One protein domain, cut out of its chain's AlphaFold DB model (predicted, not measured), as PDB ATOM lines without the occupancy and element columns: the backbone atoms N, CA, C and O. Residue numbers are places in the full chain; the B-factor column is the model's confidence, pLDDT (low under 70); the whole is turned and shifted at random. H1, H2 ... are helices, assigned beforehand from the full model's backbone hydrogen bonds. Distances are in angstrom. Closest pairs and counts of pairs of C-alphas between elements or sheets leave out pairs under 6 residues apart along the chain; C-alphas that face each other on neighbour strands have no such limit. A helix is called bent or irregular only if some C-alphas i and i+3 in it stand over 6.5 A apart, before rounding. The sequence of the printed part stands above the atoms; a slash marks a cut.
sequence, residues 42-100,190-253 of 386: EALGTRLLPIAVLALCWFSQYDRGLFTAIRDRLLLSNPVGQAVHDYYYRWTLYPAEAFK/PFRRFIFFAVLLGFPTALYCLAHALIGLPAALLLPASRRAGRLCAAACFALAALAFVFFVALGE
ATOM      1  N   GLU A  42     113.281  -2.979  -4.246       69.44
ATOM      2  CA  GLU A  42     112.574  -4.249  -4.435       69.44
ATOM      3  C   GLU A  42     111.055  -4.042  -4.563       69.44
ATOM      4  O   GLU A  42     110.434  -4.627  -5.449       69.44
ATOM      5  N   ALA A  43     110.457  -3.150  -3.763       68.81
ATOM      6  CA  ALA A  43     109.046  -2.776  -3.889       68.81
ATOM      7  C   ALA A  43     108.736  -2.072  -5.224       68.81
ATOM      8  O   ALA A  43     107.707  -2.353  -5.842       68.81
ATOM      9  N   LEU A  44     109.637  -1.206  -5.700       72.94
ATOM     10  CA  LEU A  44     109.511  -0.529  -6.992       72.94
ATOM     11  C   LEU A  44     109.465  -1.537  -8.150       72.94
ATOM     12  O   LEU A  44     108.557  -1.481  -8.976       72.94
ATOM     13  N   GLY A  45     110.400  -2.492  -8.180       69.31
ATOM     14  CA  GLY A  45     110.483  -3.486  -9.253       69.31
ATOM     15  C   GLY A  45     109.389  -4.556  -9.206       69.31
ATOM     16  O   GLY A  45     108.911  -4.983 -10.250       69.31
ATOM     17  N   THR A  46     108.969  -4.990  -8.014       70.31
ATOM     18  CA  THR A  46     108.004  -6.099  -7.879       70.31
ATOM     19  C   THR A  46     106.546  -5.657  -7.863       70.31
ATOM     20  O   THR A  46     105.687  -6.467  -8.195       70.31
ATOM     21  N   ARG A  47     106.245  -4.403  -7.498       75.94
ATOM     22  CA  ARG A  47     104.863  -3.919  -7.325       75.94
ATOM     23  C   ARG A  47     104.545  -2.753  -8.250       75.94
ATOM     24  O   ARG A  47     103.633  -2.852  -9.061       75.94
ATOM     25  N   LEU A  48     105.314  -1.669  -8.166       79.00
ATOM     26  CA  LEU A  48     105.000  -0.431  -8.889       79.00
ATOM     27  C   LEU A  48     105.200  -0.561 -10.403       79.00
ATOM     28  O   LEU A  48     104.342  -0.110 -11.155       79.00
ATOM     29  N   LEU A  49     106.286  -1.199 -10.852       79.44
ATOM     30  CA  LEU A  49     106.547  -1.396 -12.280       79.44
ATOM     31  C   LEU A  49     105.470  -2.277 -12.951       79.44
ATOM     32  O   LEU A  49     104.907  -1.823 -13.946       79.44
ATOM     33  N   PRO A  50     105.097  -3.463 -12.418       76.62
ATOM     34  CA  PRO A  50     103.968  -4.227 -12.946       76.62
ATOM     35  C   PRO A  50     102.665  -3.431 -12.985       76.62
ATOM     36  O   PRO A  50     102.010  -3.420 -14.017       76.62
ATOM     37  N   ILE A  51     102.306  -2.717 -11.911       80.62
ATOM     38  CA  ILE A  51     101.084  -1.894 -11.885       80.62
ATOM     39  C   ILE A  51     101.121  -0.824 -12.982       80.62
ATOM     40  O   ILE A  51     100.127  -0.643 -13.677       80.62
ATOM     41  N   ALA A  52     102.252  -0.139 -13.163       80.94
ATOM     42  CA  ALA A  52     102.400   0.893 -14.185       80.94
ATOM     43  C   ALA A  52     102.272   0.321 -15.604       80.94
ATOM     44  O   ALA A  52     101.535   0.874 -16.418       80.94
ATOM     45  N   VAL A  53     102.933  -0.808 -15.890       76.62
ATOM     46  CA  VAL A  53     102.828  -1.493 -17.188       76.62
ATOM     47  C   VAL A  53     101.393  -1.954 -17.438       76.62
ATOM     48  O   VAL A  53     100.855  -1.724 -18.515       76.62
ATOM     49  N   LEU A  54     100.734  -2.534 -16.432       72.69
ATOM     50  CA  LEU A  54      99.344  -2.971 -16.550       72.69
ATOM     51  C   LEU A  54      98.383  -1.808 -16.759       72.69
ATOM     52  O   LEU A  54      97.491  -1.919 -17.595       72.69
ATOM     53  N   ALA A  55      98.574  -0.698 -16.048       76.81
ATOM     54  CA  ALA A  55      97.783   0.509 -16.242       76.81
ATOM     55  C   ALA A  55      97.950   1.057 -17.668       76.81
ATOM     56  O   ALA A  55      96.955   1.377 -18.307       76.81
ATOM     57  N   LEU A  56      99.182   1.101 -18.192       78.31
ATOM     58  CA  LEU A  56      99.470   1.524 -19.566       78.31
ATOM     59  C   LEU A  56      98.815   0.606 -20.608       78.31
ATOM     60  O   LEU A  56      98.151   1.104 -21.513       78.31
ATOM     61  N   CYS A  57      98.951  -0.717 -20.461       71.62
ATOM     62  CA  CYS A  57      98.337  -1.693 -21.367       71.62
ATOM     63  C   CYS A  57      96.803  -1.628 -21.327       71.62
ATOM     64  O   CYS A  57      96.156  -1.589 -22.366       71.62
ATOM     65  N   TRP A  58      96.195  -1.588 -20.141       70.56
ATOM     66  CA  TRP A  58      94.737  -1.482 -20.030       70.56
ATOM     67  C   TRP A  58      94.209  -0.169 -20.602       70.56
ATOM     68  O   TRP A  58      93.175  -0.163 -21.262       70.56
ATOM     69  N   PHE A  59      94.915   0.937 -20.367       73.88
ATOM     70  CA  PHE A  59      94.469   2.245 -20.829       73.88
ATOM     71  C   PHE A  59      94.584   2.405 -22.347       73.88
ATOM     72  O   PHE A  59      93.730   3.056 -22.943       73.88
ATOM     73  N   SER A  60      95.575   1.778 -22.992       73.19
ATOM     74  CA  SER A  60      95.685   1.817 -24.456       73.19
ATOM     75  C   SER A  60      94.545   1.083 -25.171       73.19
ATOM     76  O   SER A  60      94.243   1.425 -26.308       73.19
ATOM     77  N   GLN A  61      93.894   0.124 -24.504       71.25
ATOM     78  CA  GLN A  61      92.745  -0.624 -25.034       71.25
ATOM     79  C   GLN A  61      91.393  -0.120 -24.511       71.25
ATOM     80  O   GLN A  61      90.354  -0.708 -24.812       71.25
ATOM     81  N   TYR A  62      91.376   0.936 -23.693       71.94
ATOM     82  CA  TYR A  62      90.146   1.441 -23.091       71.94
ATOM     83  C   TYR A  62      89.344   2.256 -24.113       71.94
ATOM     84  O   TYR A  62      89.424   3.483 -24.169       71.94
ATOM     85  N   ASP A  63      88.550   1.568 -24.928       74.75
ATOM     86  CA  ASP A  63      87.648   2.181 -25.894       74.75
ATOM     87  C   ASP A  63      86.175   1.792 -25.641       74.75
ATOM     88  O   ASP A  63      85.834   1.002 -24.753       74.75
ATOM     89  N   ARG A  64      85.251   2.391 -26.408       68.31
ATOM     90  CA  ARG A  64      83.818   2.052 -26.299       68.31
ATOM     91  C   ARG A  64      83.529   0.623 -26.775       68.31
ATOM     92  O   ARG A  64      82.572   0.026 -26.276       68.31
ATOM     93  N   GLY A  65      84.323   0.095 -27.711       73.06
ATOM     94  CA  GLY A  65      84.190  -1.258 -28.247       73.06
ATOM     95  C   GLY A  65      84.389  -2.320 -27.171       73.06
ATOM     96  O   GLY A  65      83.515  -3.172 -26.985       73.06
ATOM     97  N   LEU A  66      85.455  -2.208 -26.378       76.56
ATOM     98  CA  LEU A  66      85.776  -3.129 -25.291       76.56
ATOM     99  C   LEU A  66      84.641  -3.225 -24.267       76.56
ATOM    100  O   LEU A  66      84.241  -4.328 -23.897       76.56
ATOM    101  N   PHE A  67      84.054  -2.100 -23.844       79.06
ATOM    102  CA  PHE A  67      82.926  -2.130 -22.904       79.06
ATOM    103  C   PHE A  67      81.726  -2.891 -23.481       79.06
ATOM    104  O   PHE A  67      81.101  -3.705 -22.794       79.06
ATOM    105  N   THR A  68      81.413  -2.661 -24.761       79.38
ATOM    106  CA  THR A  68      80.339  -3.401 -25.425       79.38
ATOM    107  C   THR A  68      80.661  -4.885 -25.567       79.38
ATOM    108  O   THR A  68      79.788  -5.702 -25.286       79.38
ATOM    109  N   ALA A  69      81.905  -5.243 -25.888       80.38
ATOM    110  CA  ALA A  69      82.350  -6.628 -25.995       80.38
ATOM    111  C   ALA A  69      82.306  -7.353 -24.643       80.38
ATOM    112  O   ALA A  69      81.811  -8.475 -24.572       80.38
ATOM    113  N   ILE A  70      82.726  -6.708 -23.550       83.62
ATOM    114  CA  ILE A  70      82.612  -7.257 -22.191       83.62
ATOM    115  C   ILE A  70      81.144  -7.514 -21.854       83.62
ATOM    116  O   ILE A  70      80.781  -8.622 -21.456       83.62
ATOM    117  N   ARG A  71      80.268  -6.526 -22.059       87.88
ATOM    118  CA  ARG A  71      78.834  -6.717 -21.822       87.88
ATOM    119  C   ARG A  71      78.296  -7.880 -22.650       87.88
ATOM    120  O   ARG A  71      77.634  -8.760 -22.113       87.88
ATOM    121  N   ASP A  72      78.568  -7.888 -23.946       83.62
ATOM    122  CA  ASP A  72      77.911  -8.798 -24.874       83.62
ATOM    123  C   ASP A  72      78.509 -10.214 -24.818       83.62
ATOM    124  O   ASP A  72      77.781 -11.193 -24.906       83.62
ATOM    125  N   ARG A  73      79.815 -10.385 -24.628       83.19
ATOM    126  CA  ARG A  73      80.465 -11.706 -24.677       83.19
ATOM    127  C   ARG A  73      80.700 -12.313 -23.298       83.19
ATOM    128  O   ARG A  73      80.637 -13.535 -23.171       83.19
ATOM    129  N   LEU A  74      80.905 -11.489 -22.268       86.12
ATOM    130  CA  LEU A  74      81.164 -11.959 -20.906       86.12
ATOM    131  C   LEU A  74      79.924 -11.887 -20.010       86.12
ATOM    132  O   LEU A  74      79.621 -12.861 -19.330       86.12
ATOM    133  N   LEU A  75      79.209 -10.758 -19.990       90.50
ATOM    134  CA  LEU A  75      78.094 -10.581 -19.050       90.50
ATOM    135  C   LEU A  75      76.803 -11.229 -19.562       90.50
ATOM    136  O   LEU A  75      76.244 -12.104 -18.914       90.50
ATOM    137  N   LEU A  76      76.335 -10.851 -20.749       88.94
ATOM    138  CA  LEU A  76      75.038 -11.297 -21.266       88.94
ATOM    139  C   LEU A  76      75.028 -12.755 -21.749       88.94
ATOM    140  O   LEU A  76      73.956 -13.304 -21.995       88.94
ATOM    141  N   SER A  77      76.195 -13.390 -21.876       86.31
ATOM    142  CA  SER A  77      76.337 -14.767 -22.366       86.31
ATOM    143  C   SER A  77      75.927 -15.839 -21.356       86.31
ATOM    144  O   SER A  77      75.746 -16.991 -21.744       86.31
ATOM    145  N   ASN A  78      75.782 -15.488 -20.075       90.06
ATOM    146  CA  ASN A  78      75.446 -16.430 -19.011       90.06
ATOM    147  C   ASN A  78      74.576 -15.773 -17.917       90.06
ATOM    148  O   ASN A  78      74.601 -14.550 -17.767       90.06
ATOM    149  N   PRO A  79      73.826 -16.558 -17.117       91.56
ATOM    150  CA  PRO A  79      72.892 -16.012 -16.128       91.56
ATOM    151  C   PRO A  79      73.554 -15.193 -15.011       91.56
ATOM    152  O   PRO A  79      72.993 -14.196 -14.563       91.56
ATOM    153  N   VAL A  80      74.755 -15.583 -14.567       94.38
ATOM    154  CA  VAL A  80      75.482 -14.868 -13.502       94.38
ATOM    155  C   VAL A  80      75.886 -13.477 -13.983       94.38
ATOM    156  O   VAL A  80      75.662 -12.485 -13.291       94.38
ATOM    157  N   GLY A  81      76.432 -13.383 -15.194       92.44
ATOM    158  CA  GLY A  81      76.793 -12.113 -15.807       92.44
ATOM    159  C   GLY A  81      75.583 -11.210 -16.071       92.44
ATOM    160  O   GLY A  81      75.679 -10.002 -15.852       92.44
ATOM    161  N   GLN A  82      74.433 -11.778 -16.451       91.94
ATOM    162  CA  GLN A  82      73.167 -11.041 -16.569       91.94
ATOM    163  C   GLN A  82      72.729 -10.467 -15.214       91.94
ATOM    164  O   GLN A  82      72.422  -9.281 -15.128       91.94
ATOM    165  N   ALA A  83      72.803 -11.251 -14.134       92.19
ATOM    166  CA  ALA A  83      72.479 -10.768 -12.791       92.19
ATOM    167  C   ALA A  83      73.409  -9.628 -12.333       92.19
ATOM    168  O   ALA A  83      72.946  -8.649 -11.749       92.19
ATOM    169  N   VAL A  84      74.713  -9.713 -12.635       92.06
ATOM    170  CA  VAL A  84      75.680  -8.634 -12.356       92.06
ATOM    171  C   VAL A  84      75.355  -7.376 -13.162       92.06
ATOM    172  O   VAL A  84      75.355  -6.277 -12.606       92.06
ATOM    173  N   HIS A  85      75.057  -7.524 -14.455       91.44
ATOM    174  CA  HIS A  85      74.641  -6.424 -15.323       91.44
ATOM    175  C   HIS A  85      73.387  -5.726 -14.776       91.44
ATOM    176  O   HIS A  85      73.371  -4.502 -14.631       91.44
ATOM    177  N   ASP A  86      72.365  -6.498 -14.416       88.81
ATOM    178  CA  ASP A  86      71.100  -5.966 -13.919       88.81
ATOM    179  C   ASP A  86      71.265  -5.302 -12.552       88.81
ATOM    180  O   ASP A  86      70.719  -4.224 -12.325       88.81
ATOM    181  N   TYR A  87      72.081  -5.875 -11.664       90.75
ATOM    182  CA  TYR A  87      72.436  -5.243 -10.395       90.75
ATOM    183  C   TYR A  87      73.163  -3.910 -10.612       90.75
ATOM    184  O   TYR A  87      72.797  -2.901 -10.006       90.75
ATOM    185  N   TYR A  88      74.165  -3.890 -11.497       89.25
ATOM    186  CA  TYR A  88      74.923  -2.683 -11.821       89.25
ATOM    187  C   TYR A  88      73.987  -1.570 -12.292       89.25
ATOM    188  O   TYR A  88      73.963  -0.497 -11.687       89.25
ATOM    189  N   TYR A  89      73.170  -1.826 -13.315       86.88
ATOM    190  CA  TYR A  89      72.266  -0.809 -13.845       86.88
ATOM    191  C   TYR A  89      71.120  -0.478 -12.883       86.88
ATOM    192  O   TYR A  89      70.651   0.650 -12.871       86.88
ATOM    193  N   ARG A  90      70.691  -1.387 -12.004       85.81
ATOM    194  CA  ARG A  90      69.664  -1.066 -11.004       85.81
ATOM    195  C   ARG A  90      70.157  -0.092  -9.932       85.81
ATOM    196  O   ARG A  90      69.387   0.764  -9.507       85.81
ATOM    197  N   TRP A  91      71.407  -0.216  -9.486       86.38
ATOM    198  CA  TRP A  91      71.861   0.460  -8.261       86.38
ATOM    199  C   TRP A  91      72.912   1.545  -8.461       86.38
ATOM    200  O   TRP A  91      72.980   2.466  -7.650       86.38
ATOM    201  N   THR A  92      73.726   1.488  -9.515       86.19
ATOM    202  CA  THR A  92      74.822   2.465  -9.701       86.19
ATOM    203  C   THR A  92      74.352   3.823 -10.203       86.19
ATOM    204  O   THR A  92      75.090   4.805 -10.146       86.19
ATOM    205  N   LEU A  93      73.102   3.907 -10.637       81.00
ATOM    206  CA  LEU A  93      72.526   5.133 -11.145       81.00
ATOM    207  C   LEU A  93      72.315   6.203 -10.067       81.00
ATOM    208  O   LEU A  93      72.733   7.340 -10.260       81.00
ATOM    209  N   TYR A  94      71.668   5.864  -8.950       81.19
ATOM    210  CA  TYR A  94      71.390   6.814  -7.866       81.19
ATOM    211  C   TYR A  94      72.649   7.544  -7.365       81.19
ATOM    212  O   TYR A  94      72.628   8.775  -7.287       81.19
ATOM    213  N   PRO A  95      73.773   6.849  -7.085       82.38
ATOM    214  CA  PRO A  95      75.003   7.536  -6.713       82.38
ATOM    215  C   PRO A  95      75.610   8.323  -7.883       82.38
ATOM    216  O   PRO A  95      76.198   9.378  -7.652       82.38
ATOM    217  N   ALA A  96      75.451   7.869  -9.133       85.00
ATOM    218  CA  ALA A  96      75.924   8.619 -10.295       85.00
ATOM    219  C   ALA A  96      75.161   9.944 -10.475       85.00
ATOM    220  O   ALA A  96      75.789  10.964 -10.753       85.00
ATOM    221  N   GLU A  97      73.840   9.962 -10.273       86.62
ATOM    222  CA  GLU A  97      73.012  11.178 -10.345       86.62
ATOM    223  C   GLU A  97      73.431  12.242  -9.327       86.62
ATOM    224  O   GLU A  97      73.514  13.420  -9.670       86.62
ATOM    225  N   ALA A  98      73.777  11.837  -8.101       84.44
ATOM    226  CA  ALA A  98      74.291  12.755  -7.082       84.44
ATOM    227  C   ALA A  98      75.639  13.391  -7.474       84.44
ATOM    228  O   ALA A  98      75.992  14.465  -6.989       84.44
ATOM    229  N   PHE A  99      76.393  12.728  -8.353       84.56
ATOM    230  CA  PHE A  99      77.712  13.170  -8.781       84.56
ATOM    231  C   PHE A  99      77.690  13.984 -10.079       84.56
ATOM    232  O   PHE A  99      78.598  14.781 -10.299       84.56
ATOM    233  N   LYS A 100      76.686  13.806 -10.947       89.94
ATOM    234  CA  LYS A 100      76.614  14.473 -12.259       89.94
ATOM    235  C   LYS A 100      76.755  15.990 -12.146       89.94
ATOM    236  O   LYS A 100      76.170  16.625 -11.268       89.94
ATOM    237  N   PRO A 190      86.235  20.055  -9.333       90.62
ATOM    238  CA  PRO A 190      87.555  19.628  -8.865       90.62
ATOM    239  C   PRO A 190      87.532  18.250  -8.195       90.62
ATOM    240  O   PRO A 190      88.410  17.424  -8.452       90.62
ATOM    241  N   PHE A 191      86.500  17.967  -7.396       90.56
ATOM    242  CA  PHE A 191      86.332  16.668  -6.751       90.56
ATOM    243  C   PHE A 191      86.106  15.548  -7.770       90.56
ATOM    244  O   PHE A 191      86.719  14.489  -7.660       90.56
ATOM    245  N   ARG A 192      85.317  15.791  -8.825       91.00
ATOM    246  CA  ARG A 192      85.135  14.817  -9.911       91.00
ATOM    247  C   ARG A 192      86.422  14.485 -10.640       91.00
ATOM    248  O   ARG A 192      86.682  13.312 -10.892       91.00
ATOM    249  N   ARG A 193      87.244  15.495 -10.937       90.19
ATOM    250  CA  ARG A 193      88.578  15.287 -11.523       90.19
ATOM    251  C   ARG A 193      89.453  14.445 -10.599       90.19
ATOM    252  O   ARG A 193      90.069  13.488 -11.055       90.19
ATOM    253  N   PHE A 194      89.460  14.753  -9.302       88.69
ATOM    254  CA  PHE A 194      90.196  13.970  -8.312       88.69
ATOM    255  C   PHE A 194      89.742  12.501  -8.275       88.69
ATOM    256  O   PHE A 194      90.581  11.611  -8.387       88.69
ATOM    257  N   ILE A 195      88.435  12.237  -8.177       88.38
ATOM    258  CA  ILE A 195      87.891  10.871  -8.170       88.38
ATOM    259  C   ILE A 195      88.198  10.147  -9.481       88.38
ATOM    260  O   ILE A 195      88.567   8.978  -9.441       88.38
ATOM    261  N   PHE A 196      88.109  10.824 -10.628       86.75
ATOM    262  CA  PHE A 196      88.481  10.241 -11.916       86.75
ATOM    263  C   PHE A 196      89.923   9.721 -11.897       86.75
ATOM    264  O   PHE A 196      90.145   8.553 -12.203       86.75
ATOM    265  N   PHE A 197      90.891  10.530 -11.457       83.75
ATOM    266  CA  PHE A 197      92.285  10.084 -11.342       83.75
ATOM    267  C   PHE A 197      92.483   9.019 -10.256       83.75
ATOM    268  O   PHE A 197      93.270   8.091 -10.441       83.75
ATOM    269  N   ALA A 198      91.753   9.116  -9.141       85.25
ATOM    270  CA  ALA A 198      91.799   8.123  -8.075       85.25
ATOM    271  C   ALA A 198      91.285   6.756  -8.543       85.25
ATOM    272  O   ALA A 198      91.885   5.744  -8.204       85.25
ATOM    273  N   VAL A 199      90.225   6.707  -9.350       83.75
ATOM    274  CA  VAL A 199      89.727   5.467  -9.963       83.75
ATOM    275  C   VAL A 199      90.682   4.992 -11.052       83.75
ATOM    276  O   VAL A 199      91.015   3.811 -11.082       83.75
ATOM    277  N   LEU A 200      91.179   5.903 -11.893       78.56
ATOM    278  CA  LEU A 200      92.098   5.588 -12.987       78.56
ATOM    279  C   LEU A 200      93.371   4.883 -12.495       78.56
ATOM    280  O   LEU A 200      93.796   3.896 -13.085       78.56
ATOM    281  N   LEU A 201      93.963   5.366 -11.400       78.31
ATOM    282  CA  LEU A 201      95.163   4.771 -10.801       78.31
ATOM    283  C   LEU A 201      94.830   3.685  -9.767       78.31
ATOM    284  O   LEU A 201      95.547   2.690  -9.628       78.31
ATOM    285  N   GLY A 202      93.741   3.871  -9.027       82.19
ATOM    286  CA  GLY A 202      93.340   3.004  -7.927       82.19
ATOM    287  C   GLY A 202      92.777   1.670  -8.393       82.19
ATOM    288  O   GLY A 202      93.066   0.659  -7.763       82.19
ATOM    289  N   PHE A 203      92.035   1.629  -9.502       80.75
ATOM    290  CA  PHE A 203      91.451   0.386 -10.003       80.75
ATOM    291  C   PHE A 203      92.517  -0.644 -10.431       80.75
ATOM    292  O   PHE A 203      92.483  -1.757  -9.898       80.75
ATOM    293  N   PRO A 204      93.525  -0.308 -11.269       77.25
ATOM    294  CA  PRO A 204      94.616  -1.237 -11.580       77.25
ATOM    295  C   PRO A 204      95.399  -1.668 -10.336       77.25
ATOM    296  O   PRO A 204      95.757  -2.836 -10.191       77.25
ATOM    297  N   THR A 205      95.619  -0.736  -9.403       81.25
ATOM    298  CA  THR A 205      96.304  -1.017  -8.135       81.25
ATOM    299  C   THR A 205      95.515  -2.015  -7.285       81.25
ATOM    300  O   THR A 205      96.084  -2.981  -6.782       81.25
ATOM    301  N   ALA A 206      94.204  -1.822  -7.146       82.69
ATOM    302  CA  ALA A 206      93.329  -2.711  -6.391       82.69
ATOM    303  C   ALA A 206      93.263  -4.106  -7.024       82.69
ATOM    304  O   ALA A 206      93.367  -5.100  -6.306       82.69
ATOM    305  N   LEU A 207      93.163  -4.187  -8.355       79.19
ATOM    306  CA  LEU A 207      93.164  -5.456  -9.081       79.19
ATOM    307  C   LEU A 207      94.482  -6.214  -8.884       79.19
ATOM    308  O   LEU A 207      94.464  -7.411  -8.595       79.19
ATOM    309  N   TYR A 208      95.617  -5.516  -8.974       82.00
ATOM    310  CA  TYR A 208      96.923  -6.104  -8.689       82.00
ATOM    311  C   TYR A 208      97.012  -6.600  -7.241       82.00
ATOM    312  O   TYR A 208      97.422  -7.736  -7.013       82.00
ATOM    313  N   CYS A 209      96.600  -5.791  -6.260       81.88
ATOM    314  CA  CYS A 209      96.605  -6.186  -4.850       81.88
ATOM    315  C   CYS A 209      95.721  -7.412  -4.592       81.88
ATOM    316  O   CYS A 209      96.125  -8.302  -3.845       81.88
ATOM    317  N   LEU A 210      94.548  -7.484  -5.226       84.19
ATOM    318  CA  LEU A 210      93.650  -8.631  -5.136       84.19
ATOM    319  C   LEU A 210      94.291  -9.886  -5.737       84.19
ATOM    320  O   LEU A 210      94.348 -10.913  -5.069       84.19
ATOM    321  N   ALA A 211      94.822  -9.803  -6.960       82.81
ATOM    322  CA  ALA A 211      95.513 -10.920  -7.604       82.81
ATOM    323  C   ALA A 211      96.713 -11.394  -6.770       82.81
ATOM    324  O   ALA A 211      96.875 -12.589  -6.519       82.81
ATOM    325  N   HIS A 212      97.506 -10.453  -6.260       82.31
ATOM    326  CA  HIS A 212      98.639 -10.744  -5.392       82.31
ATOM    327  C   HIS A 212      98.204 -11.396  -4.079       82.31
ATOM    328  O   HIS A 212      98.889 -12.296  -3.600       82.31
ATOM    329  N   ALA A 213      97.086 -10.984  -3.483       82.56
ATOM    330  CA  ALA A 213      96.552 -11.628  -2.288       82.56
ATOM    331  C   ALA A 213      96.063 -13.054  -2.585       82.56
ATOM    332  O   ALA A 213      96.418 -13.978  -1.859       82.56
ATOM    333  N   LEU A 214      95.312 -13.250  -3.673       85.31
ATOM    334  CA  LEU A 214      94.764 -14.554  -4.063       85.31
ATOM    335  C   LEU A 214      95.847 -15.578  -4.419       85.31
ATOM    336  O   LEU A 214      95.684 -16.756  -4.128       85.31
ATOM    337  N   ILE A 215      96.959 -15.136  -5.013       83.50
ATOM    338  CA  ILE A 215      98.108 -16.001  -5.330       83.50
ATOM    339  C   ILE A 215      99.014 -16.169  -4.102       83.50
ATOM    340  O   ILE A 215      99.482 -17.266  -3.800       83.50
ATOM    341  N   GLY A 216      99.270 -15.074  -3.387       79.38
ATOM    342  CA  GLY A 216     100.242 -15.022  -2.301       79.38
ATOM    343  C   GLY A 216      99.779 -15.694  -1.012       79.38
ATOM    344  O   GLY A 216     100.605 -16.304  -0.341       79.38
ATOM    345  N   LEU A 217      98.488 -15.621  -0.662       81.38
ATOM    346  CA  LEU A 217      97.960 -16.232   0.566       81.38
ATOM    347  C   LEU A 217      98.097 -17.767   0.556       81.38
ATOM    348  O   LEU A 217      98.677 -18.294   1.503       81.38
ATOM    349  N   PRO A 218      97.676 -18.500  -0.496       81.44
ATOM    350  CA  PRO A 218      97.916 -19.940  -0.580       81.44
ATOM    351  C   PRO A 218      99.406 -20.286  -0.630       81.44
ATOM    352  O   PRO A 218      99.850 -21.213   0.042       81.44
ATOM    353  N   ALA A 219     100.205 -19.518  -1.382       78.00
ATOM    354  CA  ALA A 219     101.645 -19.748  -1.474       78.00
ATOM    355  C   ALA A 219     102.347 -19.590  -0.116       78.00
ATOM    356  O   ALA A 219     103.255 -20.354   0.191       78.00
ATOM    357  N   ALA A 220     101.904 -18.644   0.719       76.19
ATOM    358  CA  ALA A 220     102.442 -18.430   2.061       76.19
ATOM    359  C   ALA A 220     102.097 -19.558   3.050       76.19
ATOM    360  O   ALA A 220     102.805 -19.721   4.040       76.19
ATOM    361  N   LEU A 221     101.040 -20.336   2.790       80.25
ATOM    362  CA  LEU A 221     100.704 -21.529   3.578       80.25
ATOM    363  C   LEU A 221     101.573 -22.739   3.204       80.25
ATOM    364  O   LEU A 221     101.764 -23.630   4.024       80.25
ATOM    365  N   LEU A 222     102.086 -22.774   1.970       78.69
ATOM    366  CA  LEU A 222     102.802 -23.923   1.406       78.69
ATOM    367  C   LEU A 222     104.323 -23.733   1.353       78.69
ATOM    368  O   LEU A 222     105.066 -24.711   1.336       78.69
ATOM    369  N   LEU A 223     104.797 -22.488   1.292       76.44
ATOM    370  CA  LEU A 223     106.205 -22.154   1.099       76.44
ATOM    371  C   LEU A 223     106.701 -21.220   2.209       76.44
ATOM    372  O   LEU A 223     106.008 -20.266   2.569       76.44
ATOM    373  N   PRO A 224     107.934 -21.414   2.713       75.00
ATOM    374  CA  PRO A 224     108.518 -20.505   3.685       75.00
ATOM    375  C   PRO A 224     108.654 -19.098   3.097       75.00
ATOM    376  O   PRO A 224     109.062 -18.911   1.942       75.00
ATOM    377  N   ALA A 225     108.336 -18.098   3.922       68.62
ATOM    378  CA  ALA A 225     108.403 -16.690   3.555       68.62
ATOM    379  C   ALA A 225     109.834 -16.315   3.129       68.62
ATOM    380  O   ALA A 225     110.728 -16.113   3.948       68.62
ATOM    381  N   SER A 226     110.057 -16.231   1.817       73.06
ATOM    382  CA  SER A 226     111.351 -15.916   1.216       73.06
ATOM    383  C   SER A 226     111.206 -14.812   0.172       73.06
ATOM    384  O   SER A 226     110.167 -14.666  -0.476       73.06
ATOM    385  N   ARG A 227     112.279 -14.041  -0.057       72.81
ATOM    386  CA  ARG A 227     112.287 -12.997  -1.103       72.81
ATOM    387  C   ARG A 227     112.006 -13.566  -2.500       72.81
ATOM    388  O   ARG A 227     111.428 -12.884  -3.339       72.81
ATOM    389  N   ARG A 228     112.379 -14.829  -2.743       74.50
ATOM    390  CA  ARG A 228     112.097 -15.543  -3.998       74.50
ATOM    391  C   ARG A 228     110.601 -15.799  -4.176       74.50
ATOM    392  O   ARG A 228     110.085 -15.515  -5.251       74.50
ATOM    393  N   ALA A 229     109.902 -16.234  -3.127       73.75
ATOM    394  CA  ALA A 229     108.452 -16.440  -3.168       73.75
ATOM    395  C   ALA A 229     107.693 -15.143  -3.509       73.75
ATOM    396  O   ALA A 229     106.797 -15.159  -4.351       73.75
ATOM    397  N   GLY A 230     108.111 -14.001  -2.948       76.00
ATOM    398  CA  GLY A 230     107.525 -12.695  -3.278       76.00
ATOM    399  C   GLY A 230     107.717 -12.288  -4.746       76.00
ATOM    400  O   GLY A 230     106.784 -11.802  -5.382       76.00
ATOM    401  N   ARG A 231     108.903 -12.537  -5.319       79.75
ATOM    402  CA  ARG A 231     109.170 -12.273  -6.747       79.75
ATOM    403  C   ARG A 231     108.379 -13.198  -7.667       79.75
ATOM    404  O   ARG A 231     107.876 -12.734  -8.681       79.75
ATOM    405  N   LEU A 232     108.244 -14.472  -7.302       81.25
ATOM    406  CA  LEU A 232     107.427 -15.432  -8.046       81.25
ATOM    407  C   LEU A 232     105.944 -15.040  -8.022       81.25
ATOM    408  O   LEU A 232     105.303 -15.070  -9.066       81.25
ATOM    409  N   CYS A 233     105.420 -14.585  -6.879       80.56
ATOM    410  CA  CYS A 233     104.052 -14.062  -6.791       80.56
ATOM    411  C   CYS A 233     103.858 -12.829  -7.681       80.56
ATOM    412  O   CYS A 233     102.892 -12.766  -8.438       80.56
ATOM    413  N   ALA A 234     104.789 -11.872  -7.640       80.69
ATOM    414  CA  ALA A 234     104.744 -10.693  -8.503       80.69
ATOM    415  C   ALA A 234     104.798 -11.059  -9.999       80.69
ATOM    416  O   ALA A 234     104.026 -10.516 -10.787       80.69
ATOM    417  N   ALA A 235     105.662 -12.005 -10.382       84.06
ATOM    418  CA  ALA A 235     105.750 -12.510 -11.750       84.06
ATOM    419  C   ALA A 235     104.456 -13.219 -12.185       84.06
ATOM    420  O   ALA A 235     103.969 -12.973 -13.284       84.06
ATOM    421  N   ALA A 236     103.855 -14.030 -11.310       85.19
ATOM    422  CA  ALA A 236     102.572 -14.682 -11.565       85.19
ATOM    423  C   ALA A 236     101.428 -13.666 -11.725       85.19
ATOM    424  O   ALA A 236     100.611 -13.808 -12.630       85.19
ATOM    425  N   CYS A 237     101.395 -12.606 -10.911       83.00
ATOM    426  CA  CYS A 237     100.421 -11.518 -11.057       83.00
ATOM    427  C   CYS A 237     100.572 -10.800 -12.399       83.00
ATOM    428  O   CYS A 237      99.579 -10.522 -13.068       83.00
ATOM    429  N   PHE A 238     101.813 -10.511 -12.800       82.62
ATOM    430  CA  PHE A 238     102.093  -9.893 -14.090       82.62
ATOM    431  C   PHE A 238     101.666 -10.798 -15.251       82.62
ATOM    432  O   PHE A 238     100.984 -10.337 -16.161       82.62
ATOM    433  N   ALA A 239     101.989 -12.093 -15.188       85.62
ATOM    434  CA  ALA A 239     101.585 -13.072 -16.194       85.62
ATOM    435  C   ALA A 239     100.057 -13.213 -16.290       85.62
ATOM    436  O   ALA A 239      99.511 -13.200 -17.390       85.62
ATOM    437  N   LEU A 240      99.355 -13.278 -15.152       84.12
ATOM    438  CA  LEU A 240      97.891 -13.323 -15.110       84.12
ATOM    439  C   LEU A 240      97.277 -12.083 -15.762       84.12
ATOM    440  O   LEU A 240      96.316 -12.183 -16.520       84.12
ATOM    441  N   ALA A 241      97.832 -10.911 -15.480       77.56
ATOM    442  CA  ALA A 241      97.312  -9.669 -16.017       77.56
ATOM    443  C   ALA A 241      97.649  -9.485 -17.512       77.56
ATOM    444  O   ALA A 241      96.817  -8.964 -18.254       77.56
ATOM    445  N   ALA A 242      98.796  -9.989 -17.983       81.75
ATOM    446  CA  ALA A 242      99.107 -10.093 -19.410       81.75
ATOM    447  C   ALA A 242      98.167 -11.079 -20.129       81.75
ATOM    448  O   ALA A 242      97.674 -10.780 -21.214       81.75
ATOM    449  N   LEU A 243      97.849 -12.219 -19.507       84.94
ATOM    450  CA  LEU A 243      96.868 -13.168 -20.035       84.94
ATOM    451  C   LEU A 243      95.470 -12.544 -20.104       84.94
ATOM    452  O   LEU A 243      94.793 -12.682 -21.117       84.94
ATOM    453  N   ALA A 244      95.053 -11.824 -19.060       78.88
ATOM    454  CA  ALA A 244      93.793 -11.089 -19.058       78.88
ATOM    455  C   ALA A 244      93.761 -10.044 -20.181       78.88
ATOM    456  O   ALA A 244      92.762  -9.938 -20.884       78.88
ATOM    457  N   PHE A 245      94.861  -9.318 -20.400       78.25
ATOM    458  CA  PHE A 245      94.988  -8.382 -21.514       78.25
ATOM    459  C   PHE A 245      94.798  -9.077 -22.871       78.25
ATOM    460  O   PHE A 245      93.958  -8.643 -23.655       78.25
ATOM    461  N   VAL A 246      95.501 -10.188 -23.126       82.19
ATOM    462  CA  VAL A 246      95.345 -10.974 -24.365       82.19
ATOM    463  C   VAL A 246      93.910 -11.481 -24.520       82.19
ATOM    464  O   VAL A 246      93.335 -11.378 -25.599       82.19
ATOM    465  N   PHE A 247      93.304 -11.971 -23.438       82.12
ATOM    466  CA  PHE A 247      91.912 -12.409 -23.428       82.12
ATOM    467  C   PHE A 247      90.949 -11.275 -23.799       82.12
ATOM    468  O   PHE A 247      90.049 -11.489 -24.605       82.12
ATOM    469  N   PHE A 248      91.139 -10.064 -23.267       75.38
ATOM    470  CA  PHE A 248      90.294  -8.915 -23.604       75.38
ATOM    471  C   PHE A 248      90.500  -8.416 -25.037       75.38
ATOM    472  O   PHE A 248      89.523  -8.033 -25.676       75.38
ATOM    473  N   VAL A 249      91.724  -8.476 -25.568       75.44
ATOM    474  CA  VAL A 249      91.989  -8.199 -26.990       75.44
ATOM    475  C   VAL A 249      91.268  -9.222 -27.872       75.44
ATOM    476  O   VAL A 249      90.524  -8.833 -28.768       75.44
ATOM    477  N   ALA A 250      91.378 -10.514 -27.557       76.31
ATOM    478  CA  ALA A 250      90.666 -11.574 -28.272       76.31
ATOM    479  C   ALA A 250      89.134 -11.457 -28.136       76.31
ATOM    480  O   ALA A 250      88.393 -11.759 -29.068       76.31
ATOM    481  N   LEU A 251      88.633 -10.970 -26.995       71.25
ATOM    482  CA  LEU A 251      87.221 -10.627 -26.827       71.25
ATOM    483  C   LEU A 251      86.790  -9.432 -27.686       71.25
ATOM    484  O   LEU A 251      85.595  -9.319 -27.942       71.25
ATOM    485  N   GLY A 252      87.701  -8.549 -28.090       63.41
ATOM    486  CA  GLY A 252      87.419  -7.423 -28.981       63.41
ATOM    487  C   GLY A 252      87.384  -7.810 -30.461       63.41
ATOM    488  O   GLY A 252      86.661  -7.186 -31.231       63.41
ATOM    489  N   GLU A 253      88.105  -8.860 -30.860       62.91
ATOM    490  CA  GLU A 253      88.110  -9.329 -32.248       62.91
ATOM    491  C   GLU A 253      86.795 -10.043 -32.599       62.91
ATOM    492  O   GLU A 253      86.395 -11.028 -31.978       62.91
TER     493      GLU A 253
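Overview. This is residues 42 to 100 and 190 to 253 of the 386 residues of the protein "HEAT repeat domain-containing protein" of Desulfobacteraceae bacterium (UniProt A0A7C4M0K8). H1 and H6 lie side by side and run the same way, and the long helix H5 crosses over both at a steep tilt. H2 stands across the far end of H6, and from it the chain turns into H3 and then H4, whose stretch from residue 87 to 98 sticks out, as do residues 193 to 199 of H5, leaving an open frame. The printed part has 123 residues with six named helices, H1 to H6 in chain order, and no named strand; the class is all helix, with mostly crossed packing. The whole is loose, with a radius of gyration of the C-alphas of 17.2 A and spans of 48 by 39 by 28 A.

Along the chain. H5, the longest helix, covers residues 190 to 222 and measures 47.3 A, from C-alpha 190 at (87.555, 19.628, -8.865) to C-alpha 222 at (102.802, -23.923, 1.406). It has a kink of 31 degrees near residue 202. H6, residues 227 to 252, is 37.8 A long and ends with C-alpha 252 at (87.419, -7.423, -28.981). H1, residues 42 to 60, is 26.9 A long and begins with C-alpha 42 at (112.574, -4.249, -4.435). It has a kink of 25 degrees near residue 49 and is only just irregular, with C-alphas 46 and 49 6.6 A apart. H2 is residues 64 to 75, 15.6 A; H3 is residues 79 to 91, 18.3 A; H4 is residues 93 to 99, 9.9 A.

Arrangement. H5, with residues 208 to 219 alone, touches H6, the hub, which touches three helices; the closest C-alphas, of Gly 216 and Cys 233, are 6.0 A apart. Their tilt is steep, 58 degrees, opposite ways. With residues 201 to 208 alone H5 touches H1, closest at the C-alphas of Ala 55 and Pro 204, 5.9 A, at a steep tilt of 55 degrees, opposite ways. H1 and H6 touch at a shallow tilt of 3 degrees, the same way, closest at the C-alphas of Thr 46 and Ala 234, 5.7 A. H6, with residues 248 to 252 alone, touches H2 about perpendicular, at 80 degrees; the closest C-alphas, of Leu 66 and Gly 252, are 5.9 A apart. H2 and H3 touch at a steep tilt of 54 degrees, opposite ways, closest at the C-alphas of Leu 75 and Gly 81, 3.8 A. H3 and H4 meet only through their link. H4 and H5 are close but not clearly touching, with the C-alphas of Phe 99 and Arg 192 7.7 A apart. H3 is apart from H5 and H6. Every O i to N i+4 pair is within hydrogen-bond range in H2, H3, H4 and H6, against 13 of 15 in H1 and 27 of 29 in H5.

Size, cuts and confidence. The two C-alphas farthest apart, of Lys 100 and Pro 224, are 50.0 A apart. Residues 101 to 189 are not printed, and C-alphas 100 and 190 are 12.6 A apart across the cut. The links printed whole are tight. Mean pLDDT of the printed part is 80.9; residues 42 to 43, 45, 64, 225 and 252 to 253 are under 70.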